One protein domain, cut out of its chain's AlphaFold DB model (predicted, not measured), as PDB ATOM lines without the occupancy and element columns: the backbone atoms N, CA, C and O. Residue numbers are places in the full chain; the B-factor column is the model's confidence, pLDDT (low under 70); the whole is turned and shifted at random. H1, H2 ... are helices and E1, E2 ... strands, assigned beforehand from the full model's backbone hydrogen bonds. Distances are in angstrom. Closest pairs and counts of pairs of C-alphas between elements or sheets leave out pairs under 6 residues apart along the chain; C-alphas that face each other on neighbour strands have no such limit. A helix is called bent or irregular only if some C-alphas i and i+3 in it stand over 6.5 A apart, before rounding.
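This is residues 23 to 157 of the 436 residues of the protein "Transcription repressor" of Capsicum annuum (UniProt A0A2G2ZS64). Two short parallel strand pairs, E2 with E1 and E3 with E4, stand in one broken row that makes the middle layer, with a gap between E1 and E3; H1 and H2 lie over one face of this row, H3 and H5 over the other. H4 and the long loop of residues 95 to 110 gather beyond the ends of the strands, and residues 150 to 157, with H6, stick out as a free tail. You have 135 residues printed, with six named helices and four named strands in the order H1 E1 H2 E2 H3 E3 H4 H5 E4 H6; the class is mixed, with 54 residues in helices and 14 in strands. The whole is compact, with a radius of gyration of the C-alphas of 15.4 A and spans of 40 by 35 by 32 A.

Find C-alpha 47 at (311.494, 197.685, 357.446); from there strand E1, residues 47 to 50, runs 10.2 A. Its neighbour E2, residues 71 to 74, is also 10.2 A long. Between them in the chain is H2, residues 53 to 66, 20.2 A from first to last C-alpha. Look next at E3, residues 92 to 94, 6.7 A, and E4, residues 142 to 144, 5.8 A. H1, residues 23 to 38, begins at C-alpha 23 at (307.263, 179.691, 366.218) and measures 19.9 A; it has a kink of 42 degrees near residue 32 and is irregular, with C-alphas 33 and 36 7.9 A apart. H5, residues 123 to 134, is 17.8 A long. The three short helices are H3, residues 82 to 85, 5.2 A; H4, residues 111 to 114, 5.7 A; and H6, residues 153 to 156, 5.7 A, which ends at C-alpha 156 at (302.662, 174.187, 384.453).

Begin at E1 and E2, parallel neighbours at 18 degrees, where N 48 and O 71 are 2.9 A apart and N 73 and O 48 are 3.0 A apart, within hydrogen-bond range. E1, H2 and E2 form a strand-helix-strand unit, two parallel neighbour strands with a helix between them in the chain, and its crossover is right-handed. The closest C-alphas of H2 and E2 are those of Pro 53 and Asn 74, 6.1 A apart. E1 and E3 are apart. E3 and E4 are parallel at 10 degrees, with N 143 and O 92 at 2.9 A; with H4 and H5 between them they form a second unit, also right-handed. The closest C-alphas of H1 and E4 are those of Leu 31 and Leu 143, 7.8 A. H3 and H5 are close but not clearly touching, the C-alphas of Glu 82 and Arg 134 being closest at 6.2 A. Among the pairs that are apart are H1 and H2, H4 and H5, and H5 and H6. The O i to N i+4 pairs within hydrogen-bond range are 10 of 12 in H1, 9 of 10 in H2 and 7 of 8 in H5, while H3, H4 and H6 are too short for such a pair.

The two C-alphas farthest apart are those of Gly 67 and Phe 157, 44.0 A. The printed part has no cut. The link from E3 to H4, 16 residues, is long, while those from E1 to H2 and from H2 to E2 are tight. Residues 61 to 67, of which 61 to 66 belong to H2, stand free, as do residues 150 to 157. Mean pLDDT of the printed part is 76.6; 29 residues are under 70, among them residues 135 to 157, and H6 has a mean of 32.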
ATOM      1  N   ASP A  23     307.376 178.318 365.707       82.44
ATOM      2  CA  ASP A  23     307.263 179.691 366.218       82.44
ATOM      3  C   ASP A  23     306.923 180.710 365.116       82.44
ATOM      4  O   ASP A  23     306.010 181.525 365.244       82.44
ATOM      5  N   SER A  24     307.622 180.594 363.993       83.94
ATOM      6  CA  SER A  24     307.556 181.456 362.823       83.94
ATOM      7  C   SER A  24     306.231 181.233 362.100       83.94
ATOM      8  O   SER A  24     305.541 182.182 361.730       83.94
ATOM      9  N   PHE A  25     305.808 179.969 361.981       82.94
ATOM     10  CA  PHE A  25     304.479 179.630 361.475       82.94
ATOM     11  C   PHE A  25     303.361 180.112 362.409       82.94
ATOM     12  O   PHE A  25     302.350 180.605 361.913       82.94
ATOM     13  N   ALA A  26     303.533 180.038 363.734       79.94
ATOM     14  CA  ALA A  26     302.556 180.569 364.687       79.94
ATOM     15  C   ALA A  26     302.428 182.102 364.611       79.94
ATOM     16  O   ALA A  26     301.312 182.620 364.678       79.94
ATOM     17  N   LEU A  27     303.539 182.822 364.417       80.94
ATOM     18  CA  LEU A  27     303.537 184.273 364.211       80.94
ATOM     19  C   LEU A  27     302.813 184.656 362.912       80.94
ATOM     20  O   LEU A  27     301.950 185.532 362.924       80.94
ATOM     21  N   VAL A  28     303.088 183.963 361.800       83.00
ATOM     22  CA  VAL A  28     302.403 184.233 360.523       83.00
ATOM     23  C   VAL A  28     300.921 183.846 360.573       83.00
ATOM     24  O   VAL A  28     300.090 184.603 360.073       83.00
ATOM     25  N   ASP A  29     300.543 182.737 361.215       80.44
ATOM     26  CA  ASP A  29     299.128 182.382 361.409       80.44
ATOM     27  C   ASP A  29     298.390 183.443 362.268       80.44
ATOM     28  O   ASP A  29     297.221 183.737 362.000       80.44
ATOM     29  N   ALA A  30     299.065 184.086 363.235       77.81
ATOM     30  CA  ALA A  30     298.522 185.216 363.999       77.81
ATOM     31  C   ALA A  30     298.368 186.494 363.146       77.81
ATOM     32  O   ALA A  30     297.289 187.090 363.133       77.81
ATOM     33  N   LEU A  31     299.385 186.866 362.359       80.81
ATOM     34  CA  LEU A  31     299.318 187.980 361.397       80.81
ATOM     35  C   LEU A  31     298.182 187.779 360.371       80.81
ATOM     36  O   LEU A  31     297.438 188.703 360.044       80.81
ATOM     37  N   VAL A  32     297.985 186.545 359.890       81.50
ATOM     38  CA  VAL A  32     296.901 186.186 358.959       81.50
ATOM     39  C   VAL A  32     295.521 186.245 359.625       81.50
ATOM     40  O   VAL A  32     294.533 186.574 358.951       81.50
ATOM     41  N   ALA A  33     295.421 185.969 360.928       78.44
ATOM     42  CA  ALA A  33     294.189 186.164 361.686       78.44
ATOM     43  C   ALA A  33     293.833 187.658 361.798       78.44
ATOM     44  O   ALA A  33     292.706 188.029 361.464       78.44
ATOM     45  N   ASP A  34     294.803 188.503 362.166       77.31
ATOM     46  CA  ASP A  34     294.604 189.936 362.432       77.31
ATOM     47  C   ASP A  34     294.679 190.849 361.189       77.31
ATOM     48  O   ASP A  34     294.417 192.048 361.264       77.31
ATOM     49  N   ARG A  35     294.942 190.287 360.000       80.50
ATOM     50  CA  ARG A  35     295.092 190.990 358.703       80.50
ATOM     51  C   ARG A  35     294.089 192.120 358.402       80.50
ATOM     52  O   ARG A  35     294.388 192.986 357.590       80.50
ATOM     53  N   ILE A  36     292.881 192.091 358.973       82.56
ATOM     54  CA  ILE A  36     291.853 193.125 358.767       82.56
ATOM     55  C   ILE A  36     292.229 194.428 359.485       82.56
ATOM     56  O   ILE A  36     291.956 195.501 358.952       82.56
ATOM     57  N   ASN A  37     292.860 194.344 360.654       77.81
ATOM     58  CA  ASN A  37     293.342 195.499 361.407       77.81
ATOM     59  C   ASN A  37     294.662 195.998 360.808       77.81
ATOM     60  O   ASN A  37     294.770 197.175 360.477       77.81
ATOM     61  N   LEU A  38     295.593 195.089 360.496       78.25
ATOM     62  CA  LEU A  38     296.847 195.408 359.795       78.25
ATOM     63  C   LEU A  38     296.634 196.185 358.479       78.25
ATOM     64  O   LEU A  38     297.370 197.122 358.184       78.25
ATOM     65  N   LEU A  39     295.596 195.849 357.703       80.25
ATOM     66  CA  LEU A  39     295.255 196.573 356.470       80.25
ATOM     67  C   LEU A  39     294.614 197.956 356.705       80.25
ATOM     68  O   LEU A  39     294.610 198.771 355.783       80.25
ATOM     69  N   GLN A  40     294.085 198.251 357.899       82.88
ATOM     70  CA  GLN A  40     293.528 199.575 358.224       82.88
ATOM     71  C   GLN A  40     294.615 200.627 358.472       82.88
ATOM     72  O   GLN A  40     294.381 201.793 358.162       82.88
ATOM     73  N   HIS A  41     295.802 200.223 358.940       79.75
ATOM     74  CA  HIS A  41     296.958 201.113 359.115       79.75
ATOM     75  C   HIS A  41     297.523 201.660 357.791       79.75
ATOM     76  O   HIS A  41     298.212 202.672 357.797       79.75
ATOM     77  N   GLN A  42     297.231 201.016 356.652       82.38
ATOM     78  CA  GLN A  42     297.764 201.383 355.327       82.38
ATOM     79  C   GLN A  42     299.301 201.587 355.322       82.38
ATOM     80  O   GLN A  42     299.777 202.634 354.873       82.38
ATOM     81  N   PRO A  43     300.092 200.606 355.812       79.50
ATOM     82  CA  PRO A  43     301.538 200.754 355.961       79.50
ATOM     83  C   PRO A  43     302.205 201.106 354.626       79.50
ATOM     84  O   PRO A  43     302.058 200.399 353.627       79.50
ATOM     85  N   SER A  44     302.939 202.220 354.622       83.69
ATOM     86  CA  SER A  44     303.606 202.780 353.434       83.69
ATOM     87  C   SER A  44     305.091 202.422 353.338       83.69
ATOM     88  O   SER A  44     305.681 202.533 352.264       83.69
ATOM     89  N   ILE A  45     305.683 201.975 354.447       87.81
ATOM     90  CA  ILE A  45     307.069 201.519 354.567       87.81
ATOM     91  C   ILE A  45     307.040 200.183 355.312       87.81
ATOM     92  O   ILE A  45     306.350 200.048 356.321       87.81
ATOM     93  N   CYS A  46     307.802 199.211 354.821       89.88
ATOM     94  CA  CYS A  46     308.161 198.000 355.551       89.88
ATOM     95  C   CYS A  46     309.667 198.065 355.833       89.88
ATOM     96  O   CYS A  46     310.425 198.503 354.968       89.88
ATOM     97  N   MET A  47     310.092 197.680 357.035       90.44
ATOM     98  CA  MET A  47     311.494 197.685 357.446       90.44
ATOM     99  C   MET A  47     311.795 196.399 358.208       90.44
ATOM    100  O   MET A  47     311.062 196.053 359.129       90.44
ATOM    101  N   GLU A  48     312.880 195.730 357.829       91.81
ATOM    102  CA  GLU A  48     313.375 194.513 358.471       91.81
ATOM    103  C   GLU A  48     314.714 194.821 359.151       91.81
ATOM    104  O   GLU A  48     315.614 195.424 358.554       91.81
ATOM    105  N   ILE A  49     314.833 194.426 360.417       90.00
ATOM    106  CA  ILE A  49     315.970 194.730 361.291       90.00
ATOM    107  C   ILE A  49     316.519 193.420 361.844       90.00
ATOM    108  O   ILE A  49     315.791 192.668 362.485       90.00
ATOM    109  N   ASP A  50     317.814 193.189 361.648       91.06
ATOM    110  CA  ASP A  50     318.539 192.098 362.300       91.06
ATOM    111  C   ASP A  50     319.974 192.545 362.620       91.06
ATOM    112  O   ASP A  50     320.614 193.275 361.852       91.06
ATOM    113  N   ILE A  51     320.497 192.085 363.753       89.44
ATOM    114  CA  ILE A  51     321.901 192.254 364.137       89.44
ATOM    115  C   ILE A  51     322.824 191.390 363.261       89.44
ATOM    116  O   ILE A  51     323.971 191.755 363.004       89.44
ATOM    117  N   ASN A  52     322.311 190.279 362.732       91.25
ATOM    118  CA  ASN A  52     323.036 189.316 361.921       91.25
ATOM    119  C   ASN A  52     323.025 189.704 360.421       91.25
ATOM    120  O   ASN A  52     321.985 189.627 359.757       91.25
ATOM    121  N   PRO A  53     324.180 190.053 359.816       93.19
ATOM    122  CA  PRO A  53     324.242 190.462 358.410       93.19
ATOM    123  C   PRO A  53     323.984 189.310 357.422       93.19
ATOM    124  O   PRO A  53     323.725 189.563 356.242       93.19
ATOM    125  N   HIS A  54     324.042 188.047 357.863       94.31
ATOM    126  CA  HIS A  54     323.645 186.905 357.038       94.31
ATOM    127  C   HIS A  54     322.124 186.767 356.965       94.31
ATOM    128  O   HIS A  54     321.606 186.450 355.893       94.31
ATOM    129  N   ALA A  55     321.410 187.061 358.057       92.00
ATOM    130  CA  ALA A  55     319.952 187.011 358.092       92.00
ATOM    131  C   ALA A  55     319.357 188.017 357.103       92.00
ATOM    132  O   ALA A  55     318.611 187.624 356.215       92.00
ATOM    133  N   LEU A  56     319.810 189.276 357.130       93.19
ATOM    134  CA  LEU A  56     319.347 190.301 356.183       93.19
ATOM    135  C   LEU A  56     319.666 189.978 354.716       93.19
ATOM    136  O   LEU A  56     318.915 190.385 353.831       93.19
ATOM    137  N   ARG A  57     320.725 189.209 354.426       94.12
ATOM    138  CA  ARG A  57     320.972 188.711 353.061       94.12
ATOM    139  C   ARG A  57     319.918 187.689 352.636       94.12
ATOM    140  O   ARG A  57     319.359 187.820 351.550       94.12
ATOM    141  N   VAL A  58     319.611 186.719 353.500       93.31
ATOM    142  CA  VAL A  58     318.536 185.738 353.268       93.31
ATOM    143  C   VAL A  58     317.173 186.438 353.165       93.31
ATOM    144  O   VAL A  58     316.370 186.075 352.306       93.31
ATOM    145  N   THR A  59     316.932 187.488 353.957       92.50
ATOM    146  CA  THR A  59     315.740 188.343 353.856       92.50
ATOM    147  C   THR A  59     315.678 189.068 352.514       92.50
ATOM    148  O   THR A  59     314.636 188.998 351.870       92.50
ATOM    149  N   SER A  60     316.770 189.673 352.027       93.50
ATOM    150  CA  SER A  60     316.820 190.301 350.692       93.50
ATOM    151  C   SER A  60     316.445 189.311 349.591       93.50
ATOM    152  O   SER A  60     315.517 189.556 348.828       93.50
ATOM    153  N   GLU A  61     317.105 188.150 349.561       91.50
ATOM    154  CA  GLU A  61     316.848 187.104 348.563       91.50
ATOM    155  C   GLU A  61     315.396 186.587 348.644       91.50
ATOM    156  O   GLU A  61     314.772 186.296 347.622       91.50
ATOM    157  N   THR A  62     314.821 186.533 349.851       89.31
ATOM    158  CA  THR A  62     313.420 186.150 350.089       89.31
ATOM    159  C   THR A  62     312.431 187.230 349.636       89.31
ATOM    160  O   THR A  62     311.413 186.893 349.032       89.31
ATOM    161  N   VAL A  63     312.721 188.509 349.891       90.38
ATOM    162  CA  VAL A  63     311.933 189.680 349.466       90.38
ATOM    163  C   VAL A  63     311.895 189.769 347.937       90.38
ATOM    164  O   VAL A  63     310.806 189.811 347.354       90.38
ATOM    165  N   ASP A  64     313.062 189.674 347.291       90.31
ATOM    166  CA  ASP A  64     313.218 189.695 345.833       90.31
ATOM    167  C   ASP A  64     312.429 188.558 345.161       90.31
ATOM    168  O   ASP A  64     311.660 188.785 344.224       90.31
ATOM    169  N   ALA A  65     312.558 187.323 345.661       87.88
ATOM    170  CA  ALA A  65     311.892 186.157 345.075       87.88
ATOM    171  C   ALA A  65     310.362 186.152 345.245       87.88
ATOM    172  O   ALA A  65     309.663 185.514 344.453       87.88
ATOM    173  N   HIS A  66     309.831 186.853 346.253       86.94
ATOM    174  CA  HIS A  66     308.389 187.048 346.426       86.94
ATOM    175  C   HIS A  66     307.858 188.306 345.713       86.94
ATOM    176  O   HIS A  66     306.642 188.479 345.633       86.94
ATOM    177  N   GLY A  67     308.733 189.155 345.158       88.12
ATOM    178  CA  GLY A  67     308.350 190.387 344.462       88.12
ATOM    179  C   GLY A  67     307.740 191.445 345.386       88.12
ATOM    180  O   GLY A  67     306.855 192.191 344.962       88.12
ATOM    181  N   VAL A  68     308.174 191.474 346.648       88.75
ATOM    182  CA  VAL A  68     307.781 192.470 347.659       88.75
ATOM    183  C   VAL A  68     308.938 193.446 347.914       88.75
ATOM    184  O   VAL A  68     309.950 193.398 347.222       88.75
ATOM    185  N   TYR A  69     308.791 194.369 348.866       89.94
ATOM    186  CA  TYR A  69     309.825 195.350 349.206       89.94
ATOM    187  C   TYR A  69     309.843 195.631 350.712       89.94
ATOM    188  O   TYR A  69     308.783 195.790 351.321       89.94
ATOM    189  N   ALA A  70     311.046 195.717 351.279       91.38
ATOM    190  CA  ALA A  70     311.316 196.148 352.644       91.38
ATOM    191  C   ALA A  70     312.691 196.838 352.706       91.38
ATOM    192  O   ALA A  70     313.621 196.429 352.011       91.38
ATOM    193  N   GLU A  71     312.823 197.863 353.547       93.56
ATOM    194  CA  GLU A  71     314.107 198.495 353.864       93.56
ATOM    195  C   GLU A  71     314.881 197.612 354.851       93.56
ATOM    196  O   GLU A  71     314.386 197.309 355.935       93.56
ATOM    197  N   LEU A  72     316.096 197.195 354.493       93.81
ATOM    198  CA  LEU A  72     316.898 196.259 355.291       93.81
ATOM    199  C   LEU A  72     317.956 197.012 356.106       93.81
ATOM    200  O   LEU A  72     318.809 197.690 355.530       93.81
ATOM    201  N   VAL A  73     317.933 196.884 357.437       92.00
ATOM    202  CA  VAL A  73     318.821 197.645 358.332       92.00
ATOM    203  C   VAL A  73     319.585 196.713 359.272       92.00
ATOM    204  O   VAL A  73     319.008 196.116 360.177       92.00
ATOM    205  N   ASN A  74     320.907 196.612 359.084       91.88
ATOM    206  CA  ASN A  74     321.775 195.838 359.975       91.88
ATOM    207  C   ASN A  74     322.167 196.671 361.197       91.88
ATOM    208  O   ASN A  74     322.972 197.596 361.085       91.88
ATOM    209  N   ILE A  75     321.542 196.383 362.340       88.50
ATOM    210  CA  ILE A  75     321.646 197.197 363.554       88.50
ATOM    211  C   ILE A  75     321.163 196.403 364.781       88.50
ATOM    212  O   ILE A  75     320.194 195.654 364.692       88.50
ATOM    213  N   ASP A  76     321.796 196.592 365.943       84.19
ATOM    214  CA  ASP A  76     321.161 196.250 367.225       84.19
ATOM    215  C   ASP A  76     320.006 197.230 367.441       84.19
ATOM    216  O   ASP A  76     320.228 198.442 367.508       84.19
ATOM    217  N   ILE A  77     318.779 196.728 367.560       74.62
ATOM    218  CA  ILE A  77     317.583 197.555 367.748       74.62
ATOM    219  C   ILE A  77     317.687 198.491 368.974       74.62
ATOM    220  O   ILE A  77     317.149 199.600 368.948       74.62
ATOM    221  N   SER A  78     318.476 198.116 369.987       70.88
ATOM    222  CA  SER A  78     318.780 198.924 371.180       70.88
ATOM    223  C   SER A  78     319.650 200.160 370.889       70.88
ATOM    224  O   SER A  78     319.722 201.077 371.704       70.88
ATOM    225  N   SER A  79     320.320 200.222 369.732       73.94
ATOM    226  CA  SER A  79     321.338 201.243 369.415       73.94
ATOM    227  C   SER A  79     320.791 202.575 368.863       73.94
ATOM    228  O   SER A  79     321.543 203.401 368.342       73.94
ATOM    229  N   GLY A  80     319.492 202.844 369.048       66.06
ATOM    230  CA  GLY A  80     318.947 204.209 368.990       66.06
ATOM    231  C   GLY A  80     318.086 204.576 367.777       66.06
ATOM    232  O   GLY A  80     317.897 205.770 367.523       66.06
ATOM    233  N   LEU A  81     317.506 203.598 367.068       72.00
ATOM    234  CA  LEU A  81     316.429 203.858 366.092       72.00
ATOM    235  C   LEU A  81     315.234 204.597 366.721       72.00
ATOM    236  O   LEU A  81     314.610 205.418 366.050       72.00
ATOM    237  N   GLU A  82     314.985 204.353 368.013       72.38
ATOM    238  CA  GLU A  82     313.975 204.986 368.876       72.38
ATOM    239  C   GLU A  82     313.714 206.455 368.503       72.38
ATOM    240  O   GLU A  82     312.644 206.794 368.007       72.38
ATOM    241  N   LYS A  83     314.738 207.315 368.607       77.38
ATOM    242  CA  LYS A  83     314.644 208.777 368.413       77.38
ATOM    243  C   LYS A  83     314.167 209.219 367.024       77.38
ATOM    244  O   LYS A  83     313.839 210.390 366.847       77.38
ATOM    245  N   ARG A  84     314.187 208.326 366.029       82.19
ATOM    246  CA  ARG A  84     313.695 208.571 364.664       82.19
ATOM    247  C   ARG A  84     312.350 207.911 364.373       82.19
ATOM    248  O   ARG A  84     311.754 208.261 363.361       82.19
ATOM    249  N   LEU A  85     311.912 206.967 365.206       82.50
ATOM    250  CA  LEU A  85     310.733 206.128 364.984       82.50
ATOM    251  C   LEU A  85     309.646 206.292 366.067       82.50
ATOM    252  O   LEU A  85     308.532 205.814 365.863       82.50
ATOM    253  N   THR A  86     309.917 206.981 367.185       83.06
ATOM    254  CA  THR A  86     308.924 207.280 368.232       83.06
ATOM    255  C   THR A  86     307.657 207.907 367.645       83.06
ATOM    256  O   THR A  86     307.703 208.984 367.051       83.06
ATOM    257  N   GLY A  87     306.518 207.236 367.829       78.19
ATOM    258  CA  GLY A  87     305.214 207.663 367.316       78.19
ATOM    259  C   GLY A  87     305.013 207.503 365.801       78.19
ATOM    260  O   GLY A  87     304.014 208.000 365.291       78.19
ATOM    261  N   LEU A  88     305.930 206.834 365.087       82.62
ATOM    262  CA  LEU A  88     305.857 206.584 363.636       82.62
ATOM    263  C   LEU A  88     305.712 205.095 363.267       82.62
ATOM    264  O   LEU A  88     305.688 204.763 362.084       82.62
ATOM    265  N   VAL A  89     305.650 204.194 364.251       83.19
ATOM    266  CA  VAL A  89     305.540 202.742 364.030       83.19
ATOM    267  C   VAL A  89     304.091 202.294 364.224       83.19
ATOM    268  O   VAL A  89     303.637 202.087 365.348       83.19
ATOM    269  N   ASP A  90     303.372 202.137 363.112       79.94
ATOM    270  CA  ASP A  90     301.982 201.656 363.072       79.94
ATOM    271  C   ASP A  90     301.806 200.223 363.584       79.94
ATOM    272  O   ASP A  90     300.800 199.906 364.220       79.94
ATOM    273  N   VAL A  91     302.771 199.355 363.269       80.38
ATOM    274  CA  VAL A  91     302.795 197.930 363.610       80.38
ATOM    275  C   VAL A  91     304.241 197.525 363.876       80.38
ATOM    276  O   VAL A  91     305.116 197.824 363.065       80.38
ATOM    277  N   MET A  92     304.492 196.801 364.968       82.56
ATOM    278  CA  MET A  92     305.794 196.185 365.244       82.56
ATOM    279  C   MET A  92     305.644 194.677 365.437       82.56
ATOM    280  O   MET A  92     304.853 194.223 366.264       82.56
ATOM    281  N   VAL A  93     306.413 193.909 364.665       83.94
ATOM    282  CA  VAL A  93     306.434 192.442 364.677       83.94
ATOM    283  C   VAL A  93     307.773 191.981 365.237       83.94
ATOM    284  O   VAL A  93     308.810 192.486 364.816       83.94
ATOM    285  N   VAL A  94     307.770 191.051 366.199       84.06
ATOM    286  CA  VAL A  94     309.012 190.568 366.832       84.06
ATOM    287  C   VAL A  94     308.925 189.076 367.155       84.06
ATOM    288  O   VAL A  94     308.055 188.648 367.919       84.06
ATOM    289  N   ASN A  95     309.879 188.304 366.632       86.94
ATOM    290  CA  ASN A  95     310.238 186.975 367.128       86.94
ATOM    291  C   ASN A  95     311.586 187.085 367.874       86.94
ATOM    292  O   ASN A  95     312.626 187.081 367.218       86.94
ATOM    293  N   PRO A  96     311.593 187.304 369.200       85.31
ATOM    294  CA  PRO A  96     312.824 187.552 369.944       85.31
ATOM    295  C   PRO A  96     313.521 186.235 370.329       85.31
ATOM    296  O   PRO A  96     312.837 185.240 370.548       85.31
ATOM    297  N   PRO A  97     314.846 186.224 370.540       86.56
ATOM    298  CA  PRO A  97     315.543 185.119 371.200       86.56
ATOM    299  C   PRO A  97     314.915 184.813 372.573       86.56
ATOM    300  O   PRO A  97     314.903 185.669 373.461       86.56
ATOM    301  N   TYR A  98     314.342 183.612 372.716       81.75
ATOM    302  CA  TYR A  98     313.448 183.243 373.827       81.75
ATOM    303  C   TYR A  98     313.831 181.948 374.568       81.75
ATOM    304  O   TYR A  98     313.117 181.509 375.472       81.75
ATOM    305  N   VAL A  99     314.882 181.246 374.136       84.75
ATOM    306  CA  VAL A  99     315.251 179.938 374.695       84.75
ATOM    307  C   VAL A  99     316.106 180.152 375.944       84.75
ATOM    308  O   VAL A  99     317.085 180.892 375.862       84.75
ATOM    309  N   PRO A 100     315.794 179.495 377.080       84.00
ATOM    310  CA  PRO A 100     316.646 179.556 378.258       84.00
ATOM    311  C   PRO A 100     318.061 179.032 377.978       84.00
ATOM    312  O   PRO A 100     318.236 177.865 377.614       84.00
ATOM    313  N   THR A 101     319.054 179.900 378.153       85.31
ATOM    314  CA  THR A 101     320.490 179.666 377.910       85.31
ATOM    315  C   THR A 101     321.314 180.343 379.007       85.31
ATOM    316  O   THR A 101     320.816 181.275 379.626       85.31
ATOM    317  N   PRO A 102     322.574 179.948 379.247       88.00
ATOM    318  CA  PRO A 102     323.491 180.748 380.056       88.00
ATOM    319  C   PRO A 102     323.589 182.203 379.567       88.00
ATOM    320  O   PRO A 102     323.569 182.463 378.361       88.00
ATOM    321  N   GLU A 103     323.728 183.149 380.497       84.94
ATOM    322  CA  GLU A 103     323.876 184.585 380.218       84.94
ATOM    323  C   GLU A 103     325.062 184.922 379.304       84.94
ATOM    324  O   GLU A 103     325.000 185.906 378.570       84.94
ATOM    325  N   ASP A 104     326.122 184.108 379.300       86.75
ATOM    326  CA  ASP A 104     327.274 184.276 378.413       86.75
ATOM    327  C   ASP A 104     327.012 183.855 376.955       86.75
ATOM    328  O   ASP A 104     327.770 184.265 376.080       86.75
ATOM    329  N   GLU A 105     325.920 183.133 376.659       85.19
ATOM    330  CA  GLU A 105     325.457 182.893 375.279       85.19
ATOM    331  C   GLU A 105     324.642 184.080 374.711       85.19
ATOM    332  O   GLU A 105     324.447 184.188 373.495       85.19
ATOM    333  N   VAL A 106     324.152 184.988 375.568       83.56
ATOM    334  CA  VAL A 106     323.203 186.050 375.193       83.56
ATOM    335  C   VAL A 106     323.905 187.188 374.454       83.56
ATOM    336  O   VAL A 106     324.580 188.031 375.043       83.56
ATOM    337  N   GLY A 107     323.678 187.261 373.141       75.06
ATOM    338  CA  GLY A 107     324.314 188.256 372.275       75.06
ATOM    339  C   GLY A 107     325.709 187.860 371.780       75.06
ATOM    340  O   GLY A 107     326.430 188.720 371.280       75.06
ATOM    341  N   CYS A 108     326.089 186.580 371.879       80.56
ATOM    342  CA  CYS A 108     327.197 186.044 371.087       80.56
ATOM    343  C   CYS A 108     326.965 186.248 369.580       80.56
ATOM    344  O   CYS A 108     325.834 186.177 369.102       80.56
ATOM    345  N   GLU A 109     328.043 186.434 368.817       78.00
ATOM    346  CA  GLU A 109     327.977 186.451 367.352       78.00
ATOM    347  C   GLU A 109     327.635 185.063 366.776       78.00
ATOM    348  O   GLU A 109     328.025 184.031 367.325       78.00
ATOM    349  N   GLY A 110     326.954 185.047 365.626       83.56
ATOM    350  CA  GLY A 110     326.554 183.824 364.920       83.56
ATOM    351  C   GLY A 110     325.161 183.317 365.298       83.56
ATOM    352  O   GLY A 110     324.369 184.013 365.935       83.56
ATOM    353  N   ILE A 111     324.841 182.097 364.866       87.75
ATOM    354  CA  ILE A 111     323.488 181.516 364.920       87.75
ATOM    355  C   ILE A 111     322.870 181.397 366.325       87.75
ATOM    356  O   ILE A 111     321.648 181.424 366.454       87.75
ATOM    357  N   THR A 112     323.678 181.325 367.387       87.19
ATOM    358  CA  THR A 112     323.194 181.287 368.782       87.19
ATOM    359  C   THR A 112     322.363 182.518 369.146       87.19
ATOM    360  O   THR A 112     321.376 182.397 369.876       87.19
ATOM    361  N   SER A 113     322.694 183.682 368.572       87.69
ATOM    362  CA  SER A 113     321.945 184.933 368.752       87.69
ATOM    363  C   SER A 113     320.469 184.842 368.358       87.69
ATOM    364  O   SER A 113     319.680 185.633 368.860       87.69
ATOM    365  N   ALA A 114     320.071 183.878 367.518       87.56
ATOM    366  CA  ALA A 114     318.681 183.698 367.104       87.56
ATOM    367  C   ALA A 114     317.784 183.073 368.190       87.56
ATOM    368  O   ALA A 114     316.562 183.169 368.092       87.56
ATOM    369  N   TRP A 115     318.354 182.428 369.218       87.06
ATOM    370  CA  TRP A 115     317.573 181.779 370.279       87.06
ATOM    371  C   TRP A 115     318.007 182.115 371.706       87.06
ATOM    372  O   TRP A 115     317.160 182.017 372.592       87.06
ATOM    373  N   ALA A 116     319.270 182.483 371.949       88.31
ATOM    374  CA  ALA A 116     319.824 182.659 373.293       88.31
ATOM    375  C   ALA A 116     319.125 183.791 374.070       88.31
ATOM    376  O   ALA A 116     319.365 184.976 373.837       88.31
ATOM    377  N   GLY A 117     318.228 183.402 374.980       83.56
ATOM    378  CA  GLY A 117     317.335 184.294 375.713       83.56
ATOM    379  C   GLY A 117     317.738 184.560 377.165       83.56
ATOM    380  O   GLY A 117     317.056 185.348 377.809       83.56
ATOM    381  N   GLY A 118     318.805 183.938 377.681       83.38
ATOM    382  CA  GLY A 118     319.263 184.087 379.076       83.38
ATOM    383  C   GLY A 118     318.628 183.090 380.047       83.38
ATOM    384  O   GLY A 118     317.845 182.245 379.616       83.38
ATOM    385  N   GLU A 119     318.957 183.154 381.340       77.62
ATOM    386  CA  GLU A 119     318.621 182.119 382.339       77.62
ATOM    387  C   GLU A 119     317.117 181.785 382.402       77.62
ATOM    388  O   GLU A 119     316.737 180.627 382.598       77.62
ATOM    389  N   ASP A 120     316.253 182.789 382.209       68.38
ATOM    390  CA  ASP A 120     314.792 182.651 382.172       68.38
ATOM    391  C   ASP A 120     314.197 182.631 380.748       68.38
ATOM    392  O   ASP A 120     312.989 182.444 380.584       68.38
ATOM    393  N   GLY A 121     315.032 182.796 379.716       75.44
ATOM    394  CA  GLY A 121     314.626 182.941 378.317       75.44
ATOM    395  C   GLY A 121     314.041 184.315 377.961       75.44
ATOM    396  O   GLY A 121     313.426 184.448 376.904       75.44
ATOM    397  N   ARG A 122     314.172 185.336 378.820       72.38
ATOM    398  CA  ARG A 122     313.545 186.658 378.640       72.38
ATOM    399  C   ARG A 122     314.531 187.829 378.602       72.38
ATOM    400  O   ARG A 122     314.101 188.924 378.244       72.38
ATOM    401  N   SER A 123     315.827 187.641 378.872       75.12
ATOM    402  CA  SER A 123     316.872 188.688 378.877       75.12
ATOM    403  C   SER A 123     316.892 189.571 377.614       75.12
ATOM    404  O   SER A 123     317.198 190.762 377.705       75.12
ATOM    405  N   ILE A 124     316.495 189.048 376.445       77.50
ATOM    406  CA  ILE A 124     316.293 189.855 375.224       77.50
ATOM    407  C   ILE A 124     314.876 190.458 375.124       77.50
ATOM    408  O   ILE A 124     314.731 191.613 374.723       77.50
ATOM    409  N   CYS A 125     313.830 189.744 375.552       74.50
ATOM    410  CA  CYS A 125     312.456 190.268 375.617       74.50
ATOM    411  C   CYS A 125     312.340 191.519 376.516       74.50
ATOM    412  O   CYS A 125     311.610 192.457 376.183       74.50
ATOM    413  N   TRP A 126     313.104 191.577 377.612       70.25
ATOM    414  CA  TRP A 126     313.206 192.762 378.471       70.25
ATOM    415  C   TRP A 126     313.767 193.975 377.712       70.25
ATOM    416  O   TRP A 126     313.175 195.050 377.765       70.25
ATOM    417  N   ARG A 127     314.826 193.798 376.904       72.31
ATOM    418  CA  ARG A 127     315.403 194.878 376.073       72.31
ATOM    419  C   ARG A 127     314.404 195.409 375.043       72.31
ATOM    420  O   ARG A 127     314.253 196.621 374.907       72.31
ATOM    421  N   PHE A 128     313.662 194.519 374.377       72.56
ATOM    422  CA  PHE A 128     312.562 194.920 373.491       72.56
ATOM    423  C   PHE A 128     311.482 195.730 374.224       72.56
ATOM    424  O   PHE A 128     310.907 196.635 373.628       72.56
ATOM    425  N   SER A 129     311.222 195.462 375.505       66.00
ATOM    426  CA  SER A 129     310.169 196.146 376.271       66.00
ATOM    427  C   SER A 129     310.482 197.629 376.517       66.00
ATOM    428  O   SER A 129     309.607 198.471 376.305       66.00
ATOM    429  N   SER A 130     311.731 197.979 376.851       67.25
ATOM    430  CA  SER A 130     312.161 199.388 376.946       67.25
ATOM    431  C   SER A 130     312.070 200.106 375.590       67.25
ATOM    432  O   SER A 130     311.599 201.240 375.514       67.25
ATOM    433  N   ILE A 131     312.446 199.427 374.500       71.56
ATOM    434  CA  ILE A 131     312.372 199.969 373.131       71.56
ATOM    435  C   ILE A 131     310.917 200.238 372.724       71.56
ATOM    436  O   ILE A 131     310.608 201.306 372.201       71.56
ATOM    437  N   LEU A 132     310.005 199.301 372.994       69.75
ATOM    438  CA  LEU A 132     308.575 199.427 372.694       69.75
ATOM    439  C   LEU A 132     307.937 200.620 373.414       69.75
ATOM    440  O   LEU A 132     307.201 201.393 372.792       69.75
ATOM    441  N   PHE A 133     308.280 200.809 374.692       66.50
ATOM    442  CA  PHE A 133     307.870 201.978 375.465       66.50
ATOM    443  C   PHE A 133     308.380 203.278 374.820       66.50
ATOM    444  O   PHE A 133     307.610 204.204 374.566       66.50
ATOM    445  N   ARG A 134     309.675 203.342 374.486       70.62
ATOM    446  CA  ARG A 134     310.327 204.530 373.903       70.62
ATOM    447  C   ARG A 134     309.886 204.841 372.472       70.62
ATOM    448  O   ARG A 134     309.909 206.002 372.059       70.62
ATOM    449  N   LEU A 135     309.442 203.836 371.722       69.75
ATOM    450  CA  LEU A 135     308.783 204.012 370.429       69.75
ATOM    451  C   LEU A 135     307.335 204.520 370.562       69.75
ATOM    452  O   LEU A 135     306.766 204.964 369.565       69.75
ATOM    453  N   ASN A 136     306.760 204.520 371.773       67.00
ATOM    454  CA  ASN A 136     305.376 204.908 372.065       67.00
ATOM    455  C   ASN A 136     304.353 204.117 371.219       67.00
ATOM    456  O   ASN A 136     303.409 204.679 370.662       67.00
ATOM    457  N   ILE A 137     304.584 202.808 371.085       65.06
ATOM    458  CA  ILE A 137     303.729 201.892 370.320       65.06
ATOM    459  C   ILE A 137     302.560 201.437 371.198       65.06
ATOM    460  O   ILE A 137     302.755 200.936 372.303       65.06
ATOM    461  N   SER A 138     301.332 201.570 370.691       57.41
ATOM    462  CA  SER A 138     300.141 201.026 371.357       57.41
ATOM    463  C   SER A 138     300.227 199.501 371.469       57.41
ATOM    464  O   SER A 138     300.603 198.829 370.510       57.41
ATOM    465  N   ALA A 139     299.767 198.920 372.580       55.41
ATOM    466  CA  ALA A 139     299.697 197.461 372.743       55.41
ATOM    467  C   ALA A 139     298.813 196.767 371.675       55.41
ATOM    468  O   ALA A 139     299.002 195.587 371.370       55.41
ATOM    469  N   SER A 140     297.889 197.513 371.051       55.56
ATOM    470  CA  SER A 140     297.097 197.070 369.890       55.56
ATOM    471  C   SER A 140     297.904 196.944 368.591       55.56
ATOM    472  O   SER A 140     297.515 196.188 367.712       55.56
ATOM    473  N   SER A 141     299.008 197.685 368.472       56.38
ATOM    474  CA  SER A 141     299.928 197.714 367.325       56.38
ATOM    475  C   SER A 141     301.110 196.748 367.483       56.38
ATOM    476  O   SER A 141     301.982 196.665 366.617       56.38
ATOM    477  N   LEU A 142     301.168 196.024 368.603       61.19
ATOM    478  CA  LEU A 142     302.297 195.187 368.984       61.19
ATOM    479  C   LEU A 142     302.006 193.702 368.752       61.19
ATOM    480  O   LEU A 142     301.287 193.056 369.519       61.19
ATOM    481  N   LEU A 143     302.649 193.148 367.725       60.25
ATOM    482  CA  LEU A 143     302.629 191.730 367.369       60.25
ATOM    483  C   LEU A 143     304.013 191.094 367.582       60.25
ATOM    484  O   LEU A 143     304.589 190.439 366.713       60.25
ATOM    485  N   LEU A 144     304.509 191.247 368.812       57.03
ATOM    486  CA  LEU A 144     305.382 190.257 369.451       57.03
ATOM    487  C   LEU A 144     304.779 188.848 369.312       57.03
ATOM    488  O   LEU A 144     303.557 188.692 369.195       57.03
ATOM    489  N   LEU A 145     305.602 187.807 369.464       49.78
ATOM    490  CA  LEU A 145     305.108 186.451 369.718       49.78
ATOM    491  C   LEU A 145     304.387 186.345 371.078       49.78
ATOM    492  O   LEU A 145     304.884 185.758 372.042       49.78
ATOM    493  N   LYS A 146     303.124 186.796 371.104       41.66
ATOM    494  CA  LYS A 146     302.138 186.574 372.181       41.66
ATOM    495  C   LYS A 146     301.902 185.077 372.474       41.66
ATOM    496  O   LYS A 146     301.243 184.736 373.449       41.66
ATOM    497  N   GLY A 147     302.465 184.178 371.660       39.31
ATOM    498  CA  GLY A 147     302.515 182.739 371.913       39.31
ATOM    499  C   GLY A 147     303.622 182.270 372.867       39.31
ATOM    500  O   GLY A 147     303.382 181.308 373.593       39.31
ATOM    501  N   ILE A 148     304.813 182.890 372.898       37.84
ATOM    502  CA  ILE A 148     305.987 182.259 373.546       37.84
ATOM    503  C   ILE A 148     306.211 182.691 374.995       37.84
ATOM    504  O   ILE A 148     306.431 181.817 375.835       37.84
ATOM    505  N   VAL A 149     305.977 183.962 375.341       37.09
ATOM    506  CA  VAL A 149     305.862 184.385 376.757       37.09
ATOM    507  C   VAL A 149     304.785 183.551 377.489       37.09
ATOM    508  O   VAL A 149     304.917 183.237 378.669       37.09
ATOM    509  N   PHE A 150     303.767 183.084 376.757       37.75
ATOM    510  CA  PHE A 150     302.681 182.225 377.246       37.75
ATOM    511  C   PHE A 150     302.984 180.707 377.268       37.75
ATOM    512  O   PHE A 150     302.251 179.933 377.903       37.75
ATOM    513  N   LEU A 151     304.022 180.228 376.568       32.94
ATOM    514  CA  LEU A 151     304.202 178.788 376.327       32.94
ATOM    515  C   LEU A 151     304.849 178.014 377.487       32.94
ATOM    516  O   LEU A 151     304.609 176.809 377.579       32.94
ATOM    517  N   ASP A 152     305.577 178.658 378.413       32.34
ATOM    518  CA  ASP A 152     305.975 177.979 379.665       32.34
ATOM    519  C   ASP A 152     304.874 178.025 380.741       32.34
ATOM    520  O   ASP A 152     304.622 177.016 381.404       32.34
ATOM    521  N   MET A 153     304.102 179.118 380.842       30.31
ATOM    522  CA  MET A 153     302.941 179.179 381.753       30.31
ATOM    523  C   MET A 153     301.949 178.036 381.482       30.31
ATOM    524  O   MET A 153     301.500 177.341 382.402       30.31
ATOM    525  N   THR A 154     301.666 177.762 380.204       31.72
ATOM    526  CA  THR A 154     300.777 176.661 379.789       31.72
ATOM    527  C   THR A 154     301.370 175.257 379.978       31.72
ATOM    528  O   THR A 154     300.624 174.277 379.932       31.72
ATOM    529  N   ARG A 155     302.675 175.116 380.267       32.41
ATOM    530  CA  ARG A 155     303.279 173.826 380.652       32.41
ATOM    531  C   ARG A 155     303.056 173.462 382.118       32.41
ATOM    532  O   ARG A 155     303.032 172.269 382.426       32.41
ATOM    533  N   ARG A 156     302.867 174.442 383.012       33.38
ATOM    534  CA  ARG A 156     302.662 174.187 384.453       33.38
ATOM    535  C   ARG A 156     301.189 174.134 384.869       33.38
ATOM    536  O   ARG A 156     300.871 173.404 385.806       33.38
ATOM    537  N   PHE A 157     300.279 174.791 384.142       27.95
ATOM    538  CA  PHE A 157     298.842 174.786 384.458       27.95
ATOM    539  C   PHE A 157     297.955 174.253 383.324       27.95
ATOM    540  O   PHE A 157     298.016 174.703 382.181       27.95
TER     541      PHE A 157